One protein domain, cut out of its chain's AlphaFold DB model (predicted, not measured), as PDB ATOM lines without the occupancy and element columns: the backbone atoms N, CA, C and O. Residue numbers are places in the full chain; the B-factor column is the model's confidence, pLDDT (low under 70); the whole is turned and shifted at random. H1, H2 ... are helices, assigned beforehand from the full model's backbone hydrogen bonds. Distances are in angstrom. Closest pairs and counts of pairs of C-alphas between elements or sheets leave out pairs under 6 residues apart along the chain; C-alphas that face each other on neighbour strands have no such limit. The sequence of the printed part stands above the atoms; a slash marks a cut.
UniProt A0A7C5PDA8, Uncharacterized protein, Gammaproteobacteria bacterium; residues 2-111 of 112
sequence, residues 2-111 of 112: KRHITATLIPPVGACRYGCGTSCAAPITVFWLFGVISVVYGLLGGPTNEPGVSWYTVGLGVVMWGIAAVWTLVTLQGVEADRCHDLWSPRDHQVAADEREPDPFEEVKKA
ATOM      1  N   LYS A   2     466.022 217.885 448.972       62.06
ATOM      2  CA  LYS A   2     465.914 216.661 449.804       62.06
ATOM      3  C   LYS A   2     466.989 216.552 450.896       62.06
ATOM      4  O   LYS A   2     466.649 216.252 452.029       62.06
ATOM      5  N   ARG A   3     468.245 216.892 450.575       61.78
ATOM      6  CA  ARG A   3     469.377 216.872 451.516       61.78
ATOM      7  C   ARG A   3     469.191 217.811 452.715       61.78
ATOM      8  O   ARG A   3     469.361 217.370 453.846       61.78
ATOM      9  N   HIS A   4     468.784 219.062 452.477       59.44
ATOM     10  CA  HIS A   4     468.542 220.049 453.539       59.44
ATOM     11  C   HIS A   4     467.372 219.642 454.434       59.44
ATOM     12  O   HIS A   4     467.472 219.749 455.646       59.44
ATOM     13  N   ILE A   5     466.306 219.083 453.854       65.06
ATOM     14  CA  ILE A   5     465.152 218.594 454.620       65.06
ATOM     15  C   ILE A   5     465.570 217.455 455.560       65.06
ATOM     16  O   ILE A   5     465.216 217.470 456.737       65.06
ATOM     17  N   THR A   6     466.374 216.499 455.077       64.50
ATOM     18  CA  THR A   6     466.928 215.446 455.943       64.50
ATOM     19  C   THR A   6     467.885 215.990 457.000       64.50
ATOM     20  O   THR A   6     467.841 215.505 458.119       64.50
ATOM     21  N   ALA A   7     468.698 217.003 456.689       60.91
ATOM     22  CA  ALA A   7     469.625 217.603 457.651       60.91
ATOM     23  C   ALA A   7     468.909 218.356 458.786       60.91
ATOM     24  O   ALA A   7     469.400 218.367 459.909       60.91
ATOM     25  N   THR A   8     467.743 218.952 458.515       62.56
ATOM     26  CA  THR A   8     466.971 219.679 459.531       62.56
ATOM     27  C   THR A   8     466.084 218.749 460.363       62.56
ATOM     28  O   THR A   8     466.042 218.868 461.587       62.56
ATOM     29  N   LEU A   9     465.382 217.804 459.724       66.25
ATOM     30  CA  LEU A   9     464.450 216.908 460.423       66.25
ATOM     31  C   LEU A   9     465.159 215.755 461.131       66.25
ATOM     32  O   LEU A   9     464.785 215.399 462.247       66.25
ATOM     33  N   ILE A  10     466.174 215.172 460.490       69.00
ATOM     34  CA  ILE A  10     466.934 214.042 461.029       69.00
ATOM     35  C   ILE A  10     468.433 214.298 460.789       69.00
ATOM     36  O   ILE A  10     469.059 213.626 459.959       69.00
ATOM     37  N   PRO A  11     469.021 215.265 461.521       66.19
ATOM     38  CA  PRO A  11     470.429 215.640 461.399       66.19
ATOM     39  C   PRO A  11     471.401 214.438 461.384       66.19
ATOM     40  O   PRO A  11     472.262 214.382 460.502       66.19
ATOM     41  N   PRO A  12     471.214 213.392 462.225       61.50
ATOM     42  CA  PRO A  12     472.039 212.180 462.190       61.50
ATOM     43  C   PRO A  12     472.019 211.439 460.854       61.50
ATOM     44  O   PRO A  12     473.045 210.964 460.379       61.50
ATOM     45  N   VAL A  13     470.842 211.332 460.233       65.00
ATOM     46  CA  VAL A  13     470.679 210.654 458.940       65.00
ATOM     47  C   VAL A  13     471.273 211.506 457.827       65.00
ATOM     48  O   VAL A  13     471.842 210.958 456.885       65.00
ATOM     49  N   GLY A  14     471.203 212.834 457.951       60.88
ATOM     50  CA  GLY A  14     471.946 213.756 457.097       60.88
ATOM     51  C   GLY A  14     473.452 213.480 457.140       60.88
ATOM     52  O   GLY A  14     474.053 213.226 456.097       60.88
ATOM     53  N   ALA A  15     474.032 213.450 458.343       63.00
ATOM     54  CA  ALA A  15     475.455 213.195 458.553       63.00
ATOM     55  C   ALA A  15     475.885 211.783 458.105       63.00
ATOM     56  O   ALA A  15     476.869 211.657 457.387       63.00
ATOM     57  N   CYS A  16     475.130 210.727 458.436       63.06
ATOM     58  CA  CYS A  16     475.473 209.350 458.045       63.06
ATOM     59  C   CYS A  16     475.303 209.071 456.545       63.06
ATOM     60  O   CYS A  16     476.016 208.237 455.994       63.06
ATOM     61  N   ARG A  17     474.331 209.704 455.876       65.19
ATOM     62  CA  ARG A  17     474.038 209.423 454.460       65.19
ATOM     63  C   ARG A  17     474.882 210.253 453.501       65.19
ATOM     64  O   ARG A  17     475.118 209.818 452.376       65.19
ATOM     65  N   TYR A  18     475.266 211.454 453.914       62.56
ATOM     66  CA  TYR A  18     475.916 212.422 453.035       62.56
ATOM     67  C   TYR A  18     477.272 212.912 453.565       62.56
ATOM     68  O   TYR A  18     477.977 213.587 452.823       62.56
ATOM     69  N   GLY A  19     477.653 212.573 454.802       56.22
ATOM     70  CA  GLY A  19     478.967 212.866 455.369       56.22
ATOM     71  C   GLY A  19     479.943 211.692 455.238       56.22
ATOM     72  O   GLY A  19     479.593 210.543 455.500       56.22
ATOM     73  N   CYS A  20     481.185 211.980 454.846       53.97
ATOM     74  CA  CYS A  20     482.285 211.013 454.838       53.97
ATOM     75  C   CYS A  20     482.941 210.980 456.228       53.97
ATOM     76  O   CYS A  20     483.881 211.721 456.487       53.97
ATOM     77  N   GLY A  21     482.441 210.152 457.146       52.25
ATOM     78  CA  GLY A  21     483.102 209.955 458.439       52.25
ATOM     79  C   GLY A  21     482.188 209.345 459.489       52.25
ATOM     80  O   GLY A  21     481.290 210.003 460.009       52.25
ATOM     81  N   THR A  22     482.453 208.094 459.856       48.09
ATOM     82  CA  THR A  22     481.718 207.353 460.893       48.09
ATOM     83  C   THR A  22     481.797 208.006 462.283       48.09
ATOM     84  O   THR A  22     480.959 207.717 463.132       48.09
ATOM     85  N   SER A  23     482.749 208.921 462.511       53.00
ATOM     86  CA  SER A  23     482.983 209.598 463.800       53.00
ATOM     87  C   SER A  23     482.354 210.996 463.931       53.00
ATOM     88  O   SER A  23     482.275 211.519 465.040       53.00
ATOM     89  N   CYS A  24     481.853 211.610 462.849       54.66
ATOM     90  CA  CYS A  24     481.255 212.959 462.899       54.66
ATOM     91  C   CYS A  24     479.816 212.979 463.443       54.66
ATOM     92  O   CYS A  24     479.276 214.042 463.740       54.66
ATOM     93  N   ALA A  25     479.183 211.812 463.592       62.16
ATOM     94  CA  ALA A  25     477.793 211.710 464.021       62.16
ATOM     95  C   ALA A  25     477.599 211.905 465.537       62.16
ATOM     96  O   ALA A  25     476.502 212.259 465.954       62.16
ATOM     97  N   ALA A  26     478.636 211.701 466.360       64.81
ATOM     98  CA  ALA A  26     478.496 211.585 467.814       64.81
ATOM     99  C   ALA A  26     477.958 212.846 468.532       64.81
ATOM    100  O   ALA A  26     476.989 212.718 469.275       64.81
ATOM    101  N   PRO A  27     478.494 214.068 468.337       76.00
ATOM    102  CA  PRO A  27     477.924 215.246 469.000       76.00
ATOM    103  C   PRO A  27     476.560 215.636 468.409       76.00
ATOM    104  O   PRO A  27     475.650 216.025 469.139       76.00
ATOM    105  N   ILE A  28     476.384 215.477 467.093       80.06
ATOM    106  CA  ILE A  28     475.148 215.826 466.377       80.06
ATOM    107  C   ILE A  28     473.973 214.972 466.872       80.06
ATOM    108  O   ILE A  28     472.884 215.495 467.119       80.06
ATOM    109  N   THR A  29     474.182 213.662 467.038       76.88
ATOM    110  CA  THR A  29     473.153 212.744 467.542       76.88
ATOM    111  C   THR A  29     472.779 213.052 468.982       76.88
ATOM    112  O   THR A  29     471.593 213.037 469.301       76.88
ATOM    113  N   VAL A  30     473.759 213.376 469.829       84.25
ATOM    114  CA  VAL A  30     473.524 213.718 471.237       84.25
ATOM    115  C   VAL A  30     472.688 214.989 471.352       84.25
ATOM    116  O   VAL A  30     471.664 214.970 472.035       84.25
ATOM    117  N   PHE A  31     473.050 216.065 470.644       86.12
ATOM    118  CA  PHE A  31     472.274 217.311 470.674       86.12
ATOM    119  C   PHE A  31     470.866 217.141 470.103       86.12
ATOM    120  O   PHE A  31     469.913 217.697 470.649       86.12
ATOM    121  N   TRP A  32     470.708 216.340 469.046       86.81
ATOM    122  CA  TRP A  32     469.392 216.058 468.482       86.81
ATOM    123  C   TRP A  32     468.518 215.226 469.430       86.81
ATOM    124  O   TRP A  32     467.380 215.610 469.690       86.81
ATOM    125  N   LEU A  33     469.043 214.131 469.993       87.06
ATOM    126  CA  LEU A  33     468.311 213.297 470.956       87.06
ATOM    127  C   LEU A  33     467.905 214.102 472.185       87.06
ATOM    128  O   LEU A  33     466.750 214.048 472.603       87.06
ATOM    129  N   PHE A  34     468.836 214.882 472.730       90.38
ATOM    130  CA  PHE A  34     468.556 215.756 473.858       90.38
ATOM    131  C   PHE A  34     467.492 216.801 473.503       90.38
ATOM    132  O   PHE A  34     466.558 217.001 474.275       90.38
ATOM    133  N   GLY A  35     467.572 217.406 472.314       89.00
ATOM    134  CA  GLY A  35     466.564 218.336 471.809       89.00
ATOM    135  C   GLY A  35     465.167 217.716 471.731       89.00
ATOM    136  O   GLY A  35     464.213 218.275 472.269       89.00
ATOM    137  N   VAL A  36     465.051 216.525 471.136       89.12
ATOM    138  CA  VAL A  36     463.783 215.787 471.014       89.12
ATOM    139  C   VAL A  36     463.214 215.436 472.388       89.12
ATOM    140  O   VAL A  36     462.047 215.722 472.656       89.12
ATOM    141  N   ILE A  37     464.033 214.859 473.272       90.25
ATOM    142  CA  ILE A  37     463.607 214.485 474.627       90.25
ATOM    143  C   ILE A  37     463.156 215.728 475.393       90.25
ATOM    144  O   ILE A  37     462.102 215.709 476.017       90.25
ATOM    145  N   SER A  38     463.905 216.824 475.300       89.12
ATOM    146  CA  SER A  38     463.598 218.079 475.980       89.12
ATOM    147  C   SER A  38     462.276 218.696 475.502       89.12
ATOM    148  O   SER A  38     461.471 219.111 476.336       89.12
ATOM    149  N   VAL A  39     461.979 218.672 474.197       89.50
ATOM    150  CA  VAL A  39     460.676 219.123 473.671       89.50
ATOM    151  C   VAL A  39     459.540 218.235 474.183       89.50
ATOM    152  O   VAL A  39     458.552 218.755 474.698       89.50
ATOM    153  N   VAL A  40     459.680 216.909 474.096       89.31
ATOM    154  CA  VAL A  40     458.642 215.965 474.550       89.31
ATOM    155  C   VAL A  40     458.388 216.108 476.051       89.31
ATOM    156  O   VAL A  40     457.241 216.218 476.475       89.31
ATOM    157  N   TYR A  41     459.448 216.156 476.857       87.94
ATOM    158  CA  TYR A  41     459.341 216.256 478.310       87.94
ATOM    159  C   TYR A  41     458.832 217.633 478.748       87.94
ATOM    160  O   TYR A  41     458.041 217.730 479.681       87.94
ATOM    161  N   GLY A  42     459.220 218.703 478.048       88.19
ATOM    162  CA  GLY A  42     458.723 220.055 478.299       88.19
ATOM    163  C   GLY A  42     457.216 220.193 478.067       88.19
ATOM    164  O   GLY A  42     456.547 220.885 478.833       88.19
ATOM    165  N   LEU A  43     456.664 219.483 477.077       86.44
ATOM    166  CA  LEU A  43     455.215 219.422 476.842       86.44
ATOM    167  C   LEU A  43     454.453 218.657 477.938       86.44
ATOM    168  O   LEU A  43     453.256 218.876 478.100       86.44
ATOM    169  N   LEU A  44     455.133 217.791 478.695       87.50
ATOM    170  CA  LEU A  44     454.563 216.974 479.775       87.50
ATOM    171  C   LEU A  44     454.737 217.591 481.178       87.50
ATOM    172  O   LEU A  44     454.497 216.905 482.167       87.50
ATOM    173  N   GLY A  45     455.153 218.858 481.282       78.94
ATOM    174  CA  GLY A  45     455.399 219.527 482.572       78.94
ATOM    175  C   GLY A  45     456.872 219.735 482.915       78.94
ATOM    176  O   GLY A  45     457.188 220.331 483.942       78.94
ATOM    177  N   GLY A  46     457.787 219.303 482.046       82.75
ATOM    178  CA  GLY A  46     459.223 219.480 482.242       82.75
ATOM    179  C   GLY A  46     459.785 218.670 483.421       82.75
ATOM    180  O   GLY A  46     459.073 217.918 484.085       82.75
ATOM    181  N   PRO A  47     461.093 218.792 483.702       80.69
ATOM    182  CA  PRO A  47     461.750 218.063 484.792       80.69
ATOM    183  C   PRO A  47     461.236 218.455 486.187       80.69
ATOM    184  O   PRO A  47     461.431 217.714 487.147       80.69
ATOM    185  N   THR A  48     460.576 219.605 486.301       81.69
ATOM    186  CA  THR A  48     460.010 220.160 487.534       81.69
ATOM    187  C   THR A  48     458.547 219.768 487.770       81.69
ATOM    188  O   THR A  48     458.006 220.138 488.809       81.69
ATOM    189  N   ASN A  49     457.922 218.995 486.864       78.88
ATOM    190  CA  ASN A  49     456.501 218.609 486.919       78.88
ATOM    191  C   ASN A  49     455.573 219.810 487.172       78.88
ATOM    192  O   ASN A  49     454.686 219.777 488.029       78.88
ATOM    193  N   GLU A  50     455.800 220.896 486.438       77.38
ATOM    194  CA  GLU A  50     454.938 222.071 486.490       77.38
ATOM    195  C   GLU A  50     453.543 221.730 485.936       77.38
ATOM    196  O   GLU A  50     453.430 220.971 484.967       77.38
ATOM    197  N   PRO A  51     452.458 222.286 486.507       77.88
ATOM    198  CA  PRO A  51     451.121 222.115 485.958       77.88
ATOM    199  C   PRO A  51     451.007 222.870 484.625       77.88
ATOM    200  O   PRO A  51     450.694 224.060 484.592       77.88
ATOM    201  N   GLY A  52     451.278 222.177 483.517       81.88
ATOM    202  CA  GLY A  52     451.168 222.712 482.159       81.88
ATOM    203  C   GLY A  52     452.408 222.452 481.306       81.88
ATOM    204  O   GLY A  52     453.116 221.473 481.499       81.88
ATOM    205  N   VAL A  53     452.655 223.318 480.323       86.25
ATOM    206  CA  VAL A  53     453.824 223.212 479.436       86.25
ATOM    207  C   VAL A  53     454.984 224.009 480.025       86.25
ATOM    208  O   VAL A  53     454.874 225.221 480.217       86.25
ATOM    209  N   SER A  54     456.123 223.351 480.240       87.56
ATOM    210  CA  SER A  54     457.362 224.015 480.646       87.56
ATOM    211  C   SER A  54     458.044 224.624 479.418       87.56
ATOM    212  O   SER A  54     458.866 223.990 478.747       87.56
ATOM    213  N   TRP A  55     457.689 225.872 479.096       86.88
ATOM    214  CA  TRP A  55     458.206 226.565 477.909       86.88
ATOM    215  C   TRP A  55     459.725 226.743 477.908       86.88
ATOM    216  O   TRP A  55     460.329 226.726 476.838       86.88
ATOM    217  N   TYR A  56     460.355 226.852 479.079       88.69
ATOM    218  CA  TYR A  56     461.816 226.888 479.193       88.69
ATOM    219  C   TYR A  56     462.452 225.588 478.704       88.69
ATOM    220  O   TYR A  56     463.405 225.619 477.927       88.69
ATOM    221  N   THR A  57     461.886 224.449 479.107       88.94
ATOM    222  CA  THR A  57     462.361 223.128 478.686       88.94
ATOM    223  C   THR A  57     462.134 222.935 477.189       88.94
ATOM    224  O   THR A  57     463.046 222.533 476.475       88.94
ATOM    225  N   VAL A  58     460.961 223.308 476.670       89.94
ATOM    226  CA  VAL A  58     460.698 223.227 475.224       89.94
ATOM    227  C   VAL A  58     461.643 224.137 474.431       89.94
ATOM    228  O   VAL A  58     462.209 223.707 473.427       89.94
ATOM    229  N   GLY A  59     461.864 225.370 474.893       91.38
ATOM    230  CA  GLY A  59     462.778 226.321 474.262       91.38
ATOM    231  C   GLY A  59     464.215 225.804 474.218       91.38
ATOM    232  O   GLY A  59     464.852 225.860 473.166       91.38
ATOM    233  N   LEU A  60     464.701 225.222 475.319       90.31
ATOM    234  CA  LEU A  60     466.006 224.561 475.377       90.31
ATOM    235  C   LEU A  60     466.118 223.464 474.307       90.31
ATOM    236  O   LEU A  60     467.096 223.426 473.556       90.31
ATOM    237  N   GLY A  61     465.097 222.610 474.195       90.38
ATOM    238  CA  GLY A  61     465.066 221.535 473.211       90.38
ATOM    239  C   GLY A  61     465.089 222.034 471.764       90.38
ATOM    240  O   GLY A  61     465.844 221.512 470.941       90.38
ATOM    241  N   VAL A  62     464.335 223.096 471.463       91.12
ATOM    242  CA  VAL A  62     464.325 223.740 470.137       91.12
ATOM    243  C   VAL A  62     465.690 224.339 469.795       91.12
ATOM    244  O   VAL A  62     466.167 224.163 468.674       91.12
ATOM    245  N   VAL A  63     466.351 225.003 470.748       93.50
ATOM    246  CA  VAL A  63     467.694 225.568 470.534       93.50
ATOM    247  C   VAL A  63     468.711 224.462 470.258       93.50
ATOM    248  O   VAL A  63     469.463 224.553 469.288       93.50
ATOM    249  N   MET A  64     468.709 223.389 471.054       88.69
ATOM    250  CA  MET A  64     469.618 222.252 470.859       88.69
ATOM    251  C   MET A  64     469.391 221.556 469.512       88.69
ATOM    252  O   MET A  64     470.352 221.220 468.816       88.69
ATOM    253  N   TRP A  65     468.131 221.412 469.091       87.81
ATOM    254  CA  TRP A  65     467.800 220.896 467.763       87.81
ATOM    255  C   TRP A  65     468.304 221.830 466.652       87.81
ATOM    256  O   TRP A  65     468.918 221.369 465.688       87.81
ATOM    257  N   GLY A  66     468.131 223.145 466.804       87.38
ATOM    258  CA  GLY A  66     468.655 224.139 465.867       87.38
ATOM    259  C   GLY A  66     470.174 224.047 465.700       87.38
ATOM    260  O   GLY A  66     470.664 223.989 464.571       87.38
ATOM    261  N   ILE A  67     470.916 223.945 466.807       88.06
ATOM    262  CA  ILE A  67     472.377 223.768 466.785       88.06
ATOM    263  C   ILE A  67     472.750 222.479 466.046       88.06
ATOM    264  O   ILE A  67     473.610 222.515 465.169       88.06
ATOM    265  N   ALA A  68     472.076 221.361 466.330       84.06
ATOM    266  CA  ALA A  68     472.332 220.093 465.645       84.06
ATOM    267  C   ALA A  68     472.089 220.184 464.125       84.06
ATOM    268  O   ALA A  68     472.874 219.651 463.333       84.06
ATOM    269  N   ALA A  69     471.033 220.886 463.704       82.94
ATOM    270  CA  ALA A  69     470.725 221.109 462.294       82.94
ATOM    271  C   ALA A  69     471.784 221.988 461.606       82.94
ATOM    272  O   ALA A  69     472.270 221.630 460.532       82.94
ATOM    273  N   VAL A  70     472.182 223.104 462.230       85.38
ATOM    274  CA  VAL A  70     473.231 223.995 461.703       85.38
ATOM    275  C   VAL A  70     474.560 223.256 461.594       85.38
ATOM    276  O   VAL A  70     475.194 223.297 460.542       85.38
ATOM    277  N   TRP A  71     474.950 222.522 462.636       82.19
ATOM    278  CA  TRP A  71     476.186 221.744 462.632       82.19
ATOM    279  C   TRP A  71     476.182 220.722 461.496       82.19
ATOM    280  O   TRP A  71     477.137 220.646 460.730       82.19
ATOM    281  N   THR A  72     475.067 220.015 461.307       79.00
ATOM    282  CA  THR A  72     474.921 219.069 460.195       79.00
ATOM    283  C   THR A  72     475.070 219.760 458.844       79.00
ATOM    284  O   THR A  72     475.757 219.238 457.972       79.00
ATOM    285  N   LEU A  73     474.475 220.940 458.650       78.81
ATOM    286  CA  LEU A  73     474.608 221.687 457.396       78.81
ATOM    287  C   LEU A  73     476.058 222.103 457.118       78.81
ATOM    288  O   LEU A  73     476.523 221.906 455.997       78.81
ATOM    289  N   VAL A  74     476.772 222.611 458.126       78.88
ATOM    290  CA  VAL A  74     478.194 222.977 458.000       78.88
ATOM    291  C   VAL A  74     479.048 221.746 457.695       78.88
ATOM    292  O   VAL A  74     479.894 221.789 456.803       78.88
ATOM    293  N   THR A  75     478.798 220.617 458.366       74.94
ATOM    294  CA  THR A  75     479.504 219.355 458.092       74.94
ATOM    295  C   THR A  75     479.279 218.882 456.658       74.94
ATOM    296  O   THR A  75     480.226 218.470 455.996       74.94
ATOM    297  N   LEU A  76     478.052 218.975 456.141       73.31
ATOM    298  CA  LEU A  76     477.759 218.614 454.752       73.31
ATOM    299  C   LEU A  76     478.462 219.532 453.747       73.31
ATOM    300  O   LEU A  76     478.997 219.043 452.756       73.31
ATOM    301  N   GLN A  77     478.508 220.838 454.020       72.31
ATOM    302  CA  GLN A  77     479.237 221.797 453.187       72.31
ATOM    303  C   GLN A  77     480.742 221.507 453.159       72.31
ATOM    304  O   GLN A  77     481.334 221.534 452.083       72.31
ATOM    305  N   GLY A  78     481.346 221.168 454.302       64.56
ATOM    306  CA  GLY A  78     482.758 220.773 454.367       64.56
ATOM    307  C   GLY A  78     483.056 219.511 453.552       64.56
ATOM    308  O   GLY A  78     484.008 219.488 452.780       64.56
ATOM    309  N   VAL A  79     482.190 218.495 453.636       66.56
ATOM    310  CA  VAL A  79     482.338 217.245 452.864       66.56
ATOM    311  C   VAL A  79     482.182 217.482 451.358       66.56
ATOM    312  O   VAL A  79     482.840 216.827 450.551       66.56
ATOM    313  N   GLU A  80     481.305 218.399 450.954       63.75
ATOM    314  CA  GLU A  80     481.155 218.778 449.547       63.75
ATOM    315  C   GLU A  80     482.369 219.536 449.013       63.75
ATOM    316  O   GLU A  80     482.807 219.233 447.903       63.75
ATOM    317  N   ALA A  81     482.934 220.453 449.802       59.78
ATOM    318  CA  ALA A  81     484.179 221.140 449.460       59.78
ATOM    319  C   ALA A  81     485.348 220.145 449.316       59.78
ATOM    320  O   ALA A  81     486.071 220.197 448.322       59.78
ATOM    321  N   ASP A  82     485.458 219.176 450.233       54.59
ATOM    322  CA  ASP A  82     486.457 218.097 450.176       54.59
ATOM    323  C   ASP A  82     486.287 217.191 448.947       54.59
ATOM    324  O   ASP A  82     487.261 216.743 448.348       54.59
ATOM    325  N   ARG A  83     485.043 216.893 448.554       55.41
ATOM    326  CA  ARG A  83     484.751 216.017 447.409       55.41
ATOM    327  C   ARG A  83     485.030 216.693 446.062       55.41
ATOM    328  O   ARG A  83     485.245 215.993 445.072       55.41
ATOM    329  N   CYS A  84     484.997 218.021 446.016       55.38
ATOM    330  CA  CYS A  84     485.250 218.806 444.811       55.38
ATOM    331  C   CYS A  84     486.694 219.324 444.697       55.38
ATOM    332  O   CYS A  84     486.969 220.002 443.711       55.38
ATOM    333  N   HIS A  85     487.594 219.010 445.646       55.38
ATOM    334  CA  HIS A  85     488.929 219.633 445.749       55.38
ATOM    335  C   HIS A  85     488.850 221.163 445.626       55.38
ATOM    336  O   HIS A  85     489.580 221.800 444.867       55.38
ATOM    337  N   ASP A  86     487.858 221.749 446.299       51.38
ATOM    338  CA  ASP A  86     487.662 223.193 446.273       51.38
ATOM    339  C   ASP A  86     488.723 223.869 447.158       51.38
ATOM    340  O   ASP A  86     489.204 223.270 448.117       51.38
ATOM    341  N   LEU A  87     489.076 225.127 446.888       49.25
ATOM    342  CA  LEU A  87     490.196 225.838 447.545       49.25
ATOM    343  C   LEU A  87     490.109 225.911 449.085       49.25
ATOM    344  O   LEU A  87     491.100 226.214 449.745       49.25
ATOM    345  N   TRP A  88     488.927 225.654 449.645       51.66
ATOM    346  CA  TRP A  88     488.635 225.646 451.080       51.66
ATOM    347  C   TRP A  88     488.494 224.236 451.671       51.66
ATOM    348  O   TRP A  88     488.017 224.107 452.795       51.66
ATOM    349  N   SER A  89     488.869 223.201 450.916       46.22
ATOM    350  CA  SER A  89     488.890 221.788 451.312       46.22
ATOM    351  C   SER A  89     489.825 221.575 452.510       46.22
ATOM    352  O   SER A  89     491.047 221.699 452.364       46.22
ATOM    353  N   PRO A  90     489.305 221.234 453.709       57.31
ATOM    354  CA  PRO A  90     490.151 220.856 454.839       57.31
ATOM    355  C   PRO A  90     491.066 219.666 454.524       57.31
ATOM    356  O   PRO A  90     492.134 219.536 455.127       57.31
ATOM    357  N   ARG A  91     490.666 218.806 453.579       53.22
ATOM    358  CA  ARG A  91     491.433 217.634 453.164       53.22
ATOM    359  C   ARG A  91     492.607 217.970 452.244       53.22
ATOM    360  O   ARG A  91     493.636 217.322 452.373       53.22
ATOM    361  N   ASP A  92     492.516 219.002 451.405       53.62
ATOM    362  CA  ASP A  92     493.664 219.472 450.599       53.62
ATOM    363  C   ASP A  92     494.733 220.176 451.454       53.62
ATOM    364  O   ASP A  92     495.853 220.400 451.003       53.62
ATOM    365  N   HIS A  93     494.410 220.531 452.701       55.75
ATOM    366  CA  HIS A  93     495.374 221.042 453.684       55.75
ATOM    367  C   HIS A  93     495.923 219.938 454.602       55.75
ATOM    368  O   HIS A  93     496.821 220.194 455.406       55.75
ATOM    369  N   GLN A  94     495.417 218.706 454.478       55.59
ATOM    370  CA  GLN A  94     496.014 217.519 455.077       55.59
ATOM    371  C   GLN A  94     496.815 216.783 454.006       55.59
ATOM    372  O   GLN A  94     496.260 216.153 453.111       55.59
ATOM    373  N   VAL A  95     498.141 216.841 454.119       55.06
ATOM    374  CA  VAL A  95     499.026 215.991 453.321       55.06
ATOM    375  C   VAL A  95     498.721 214.546 453.711       55.06
ATOM    376  O   VAL A  95     499.030 214.115 454.822       55.06
ATOM    377  N   ALA A  96     498.039 213.810 452.832       53.84
ATOM    378  CA  ALA A  96     497.946 212.367 452.966       53.84
ATOM    379  C   ALA A  96     499.379 211.829 452.923       53.84
ATOM    380  O   ALA A  96     500.110 212.162 451.994       53.84
ATOM    381  N   ALA A  97     499.777 211.054 453.933       52.88
ATOM    382  CA  ALA A  97     501.070 210.385 453.925       52.88
ATOM    383  C   ALA A  97     501.168 209.568 452.630       52.88
ATOM    384  O   ALA A  97     500.368 208.653 452.413       52.88
ATOM    385  N   ASP A  98     502.081 209.960 451.743       53.34
ATOM    386  CA  ASP A  98     502.361 209.203 450.533       53.34
ATOM    387  C   ASP A  98     502.991 207.879 450.976       53.34
ATOM    388  O   ASP A  98     503.966 207.875 451.723       53.34
ATOM    389  N   GLU A  99     502.461 206.738 450.532       57.84
ATOM    390  CA  GLU A  99     503.017 205.416 450.873       57.84
ATOM    391  C   GLU A  99     504.460 205.233 450.354       57.84
ATOM    392  O   GLU A  99     505.120 204.237 450.655       57.84
ATOM    393  N   ARG A 100     504.953 206.183 449.549       56.12
ATOM    394  CA  ARG A 100     506.331 206.248 449.047       56.12
ATOM    395  C   ARG A 100     507.253 207.139 449.875       56.12
ATOM    396  O   ARG A 100     508.461 207.094 449.639       56.12
ATOM    397  N   GLU A 101     506.730 207.936 450.806       61.62
ATOM    398  CA  GLU A 101     507.571 208.685 451.734       61.62
ATOM    399  C   GLU A 101     508.031 207.756 452.868       61.62
ATOM    400  O   GLU A 101     507.204 207.132 453.535       61.62
ATOM    401  N   PRO A 102     509.352 207.610 453.082       60.41
ATOM    402  CA  PRO A 102     509.859 206.813 454.187       60.41
ATOM    403  C   PRO A 102     509.395 207.421 455.515       60.41
ATOM    404  O   PRO A 102     509.569 208.616 455.750       60.41
ATOM    405  N   ASP A 103     508.808 206.586 456.376       64.94
ATOM    406  CA  ASP A 103     508.345 206.984 457.706       64.94
ATOM    407  C   ASP A 103     509.512 207.630 458.481       64.94
ATOM    408  O   ASP A 103     510.534 206.970 458.696       64.94
ATOM    409  N   PRO A 104     509.403 208.897 458.921       67.00
ATOM    410  CA  PRO A 104     510.478 209.583 459.637       67.00
ATOM    411  C   PRO A 104     510.888 208.884 460.946       67.00
ATOM    412  O   PRO A 104     511.971 209.146 461.472       67.00
ATOM    413  N   PHE A 105     510.078 207.959 461.475       68.94
ATOM    414  CA  PHE A 105     510.437 207.139 462.636       68.94
ATOM    415  C   PHE A 105     511.247 205.875 462.298       68.94
ATOM    416  O   PHE A 105     511.797 205.248 463.212       68.94
ATOM    417  N   GLU A 106     511.390 205.505 461.021       71.19
ATOM    418  CA  GLU A 106     512.273 204.409 460.585       71.19
ATOM    419  C   GLU A 106     513.749 204.717 460.878       71.19
ATOM    420  O   GLU A 106     514.513 203.817 461.233       71.19
ATOM    421  N   GLU A 107     514.164 205.985 460.795       65.44
ATOM    422  CA  GLU A 107     515.536 206.393 461.133       65.44
ATOM    423  C   GLU A 107     515.825 206.248 462.632       65.44
ATOM    424  O   GLU A 107     516.911 205.817 463.021       65.44
ATOM    425  N   VAL A 108     514.829 206.521 463.480       69.12
ATOM    426  CA  VAL A 108     514.957 206.411 464.941       69.12
ATOM    427  C   VAL A 108     515.051 204.946 465.376       69.12
ATOM    428  O   VAL A 108     515.811 204.622 466.287       69.12
ATOM    429  N   LYS A 109     514.336 204.037 464.700       70.88
ATOM    430  CA  LYS A 109     514.397 202.591 464.976       70.88
ATOM    431  C   LYS A 109     515.706 201.926 464.547       70.88
ATOM    432  O   LYS A 109     516.040 200.892 465.107       70.88
ATOM    433  N   LYS A 110     516.444 202.483 463.580       65.94
ATOM    434  CA  LYS A 110     517.748 201.939 463.142       65.94
ATOM    435  C   LYS A 110     518.913 202.313 464.062       65.94
ATOM    436  O   LYS A 110     519.988 201.735 463.931       65.94
ATOM    437  N   ALA A 111     518.721 203.283 464.955       64.38
ATOM    438  CA  ALA A 111     519.761 203.802 465.844       64.38
ATOM    439  C   ALA A 111     519.856 203.073 467.204       64.38
ATOM    440  O   ALA A 111     520.677 203.463 468.036       64.38
TER     441      ALA A 111
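AT A GLANCE: This is residues 2 to 111 of the 112 residues of an uncharacterized protein of Gammaproteobacteria bacterium (UniProt A0A7C5PDA8). A long helical hairpin, H3 and H4 side by side, makes the core; a short hairpin, H1 and H2, packs on it, and a tail sticks out far beyond it with residues 93 to 111. H2 packs on residues 25 to 32 of H3 and residues 68 to 76 of H4, and H1 packs on residues 66 to 73 of H4. The printed part has 110 residues with five named helices, in the order H1, H2, H3, H4, H5, and no named strand; its class is all helix. The whole is extended, with a radius of gyration of the C-alphas of 20.9 A and spans of 73 by 38 by 19 A, while the body without the tail of residues 93 to 111 spans 55 by 20 by 19 A.

HOW THE PARTS SIT: H1, residues 2 to 9, and H2, residues 11 to 18, form a helical hairpin over a tight link of 1 residue; they touch, with the C-alphas of Ala 7 and Gly 14 closest at 4.5 A, and run opposite ways at a shallow tilt of 27 degrees. H3, residues 25 to 43, forms a helical hairpin with H2; with residues 25 to 32 alone it touches H2, and the closest C-alphas are those of Pro 12 and Thr 29, 5.5 A apart. H1 and H3 are apart. H4, residues 55 to 83, forms a third helical hairpin, with H3: they touch with 41 pairs of C-alphas within 8 A, the closest being Gly 35 and Gly 61 at 3.8 A, and run opposite ways at a shallow tilt of 23 degrees. H4 touches H1, closest at the C-alphas of Thr 8 and Ala 69, 4.9 A, with residues 66 to 73 alone. It touches H2 with residues 68 to 76 alone, closest at the C-alphas of Pro 11 and Ala 69, 5.5 A, and the two run the same way at a shallow tilt of 12 degrees. H5, residues 106 to 109, touches no helix. In H1, H2, H3 and H4 every O i to N i+4 pair is within hydrogen-bond range; H5 is too short for such a pair.

IN THESE COORDINATES: H1 begins with C-alpha 2 at (465.914, 216.661, 449.804). H3 is 27.1 A long from first to last C-alpha. H4, the longest helix, is 41.8 A long, from C-alpha 55 at (458.206, 226.565, 477.909) to C-alpha 83 at (484.751, 216.017, 447.409). H5 ends with C-alpha 109 at (514.397, 202.591, 464.976).

THE WHOLE: The C-alphas of Pro 51 and Ala 111 are the two farthest apart, 73.8 A. Without residues 93 to 111, which stand free, the body spans 55 by 20 by 19 A. The printed part has no cut. The links H3 to H4, 11 residues, and H4 to H5, 22 residues, are long. The mean pLDDT of the printed part is 71.4, and 57 residues are under 70, among them residues 2 to 26 and 78 to 105.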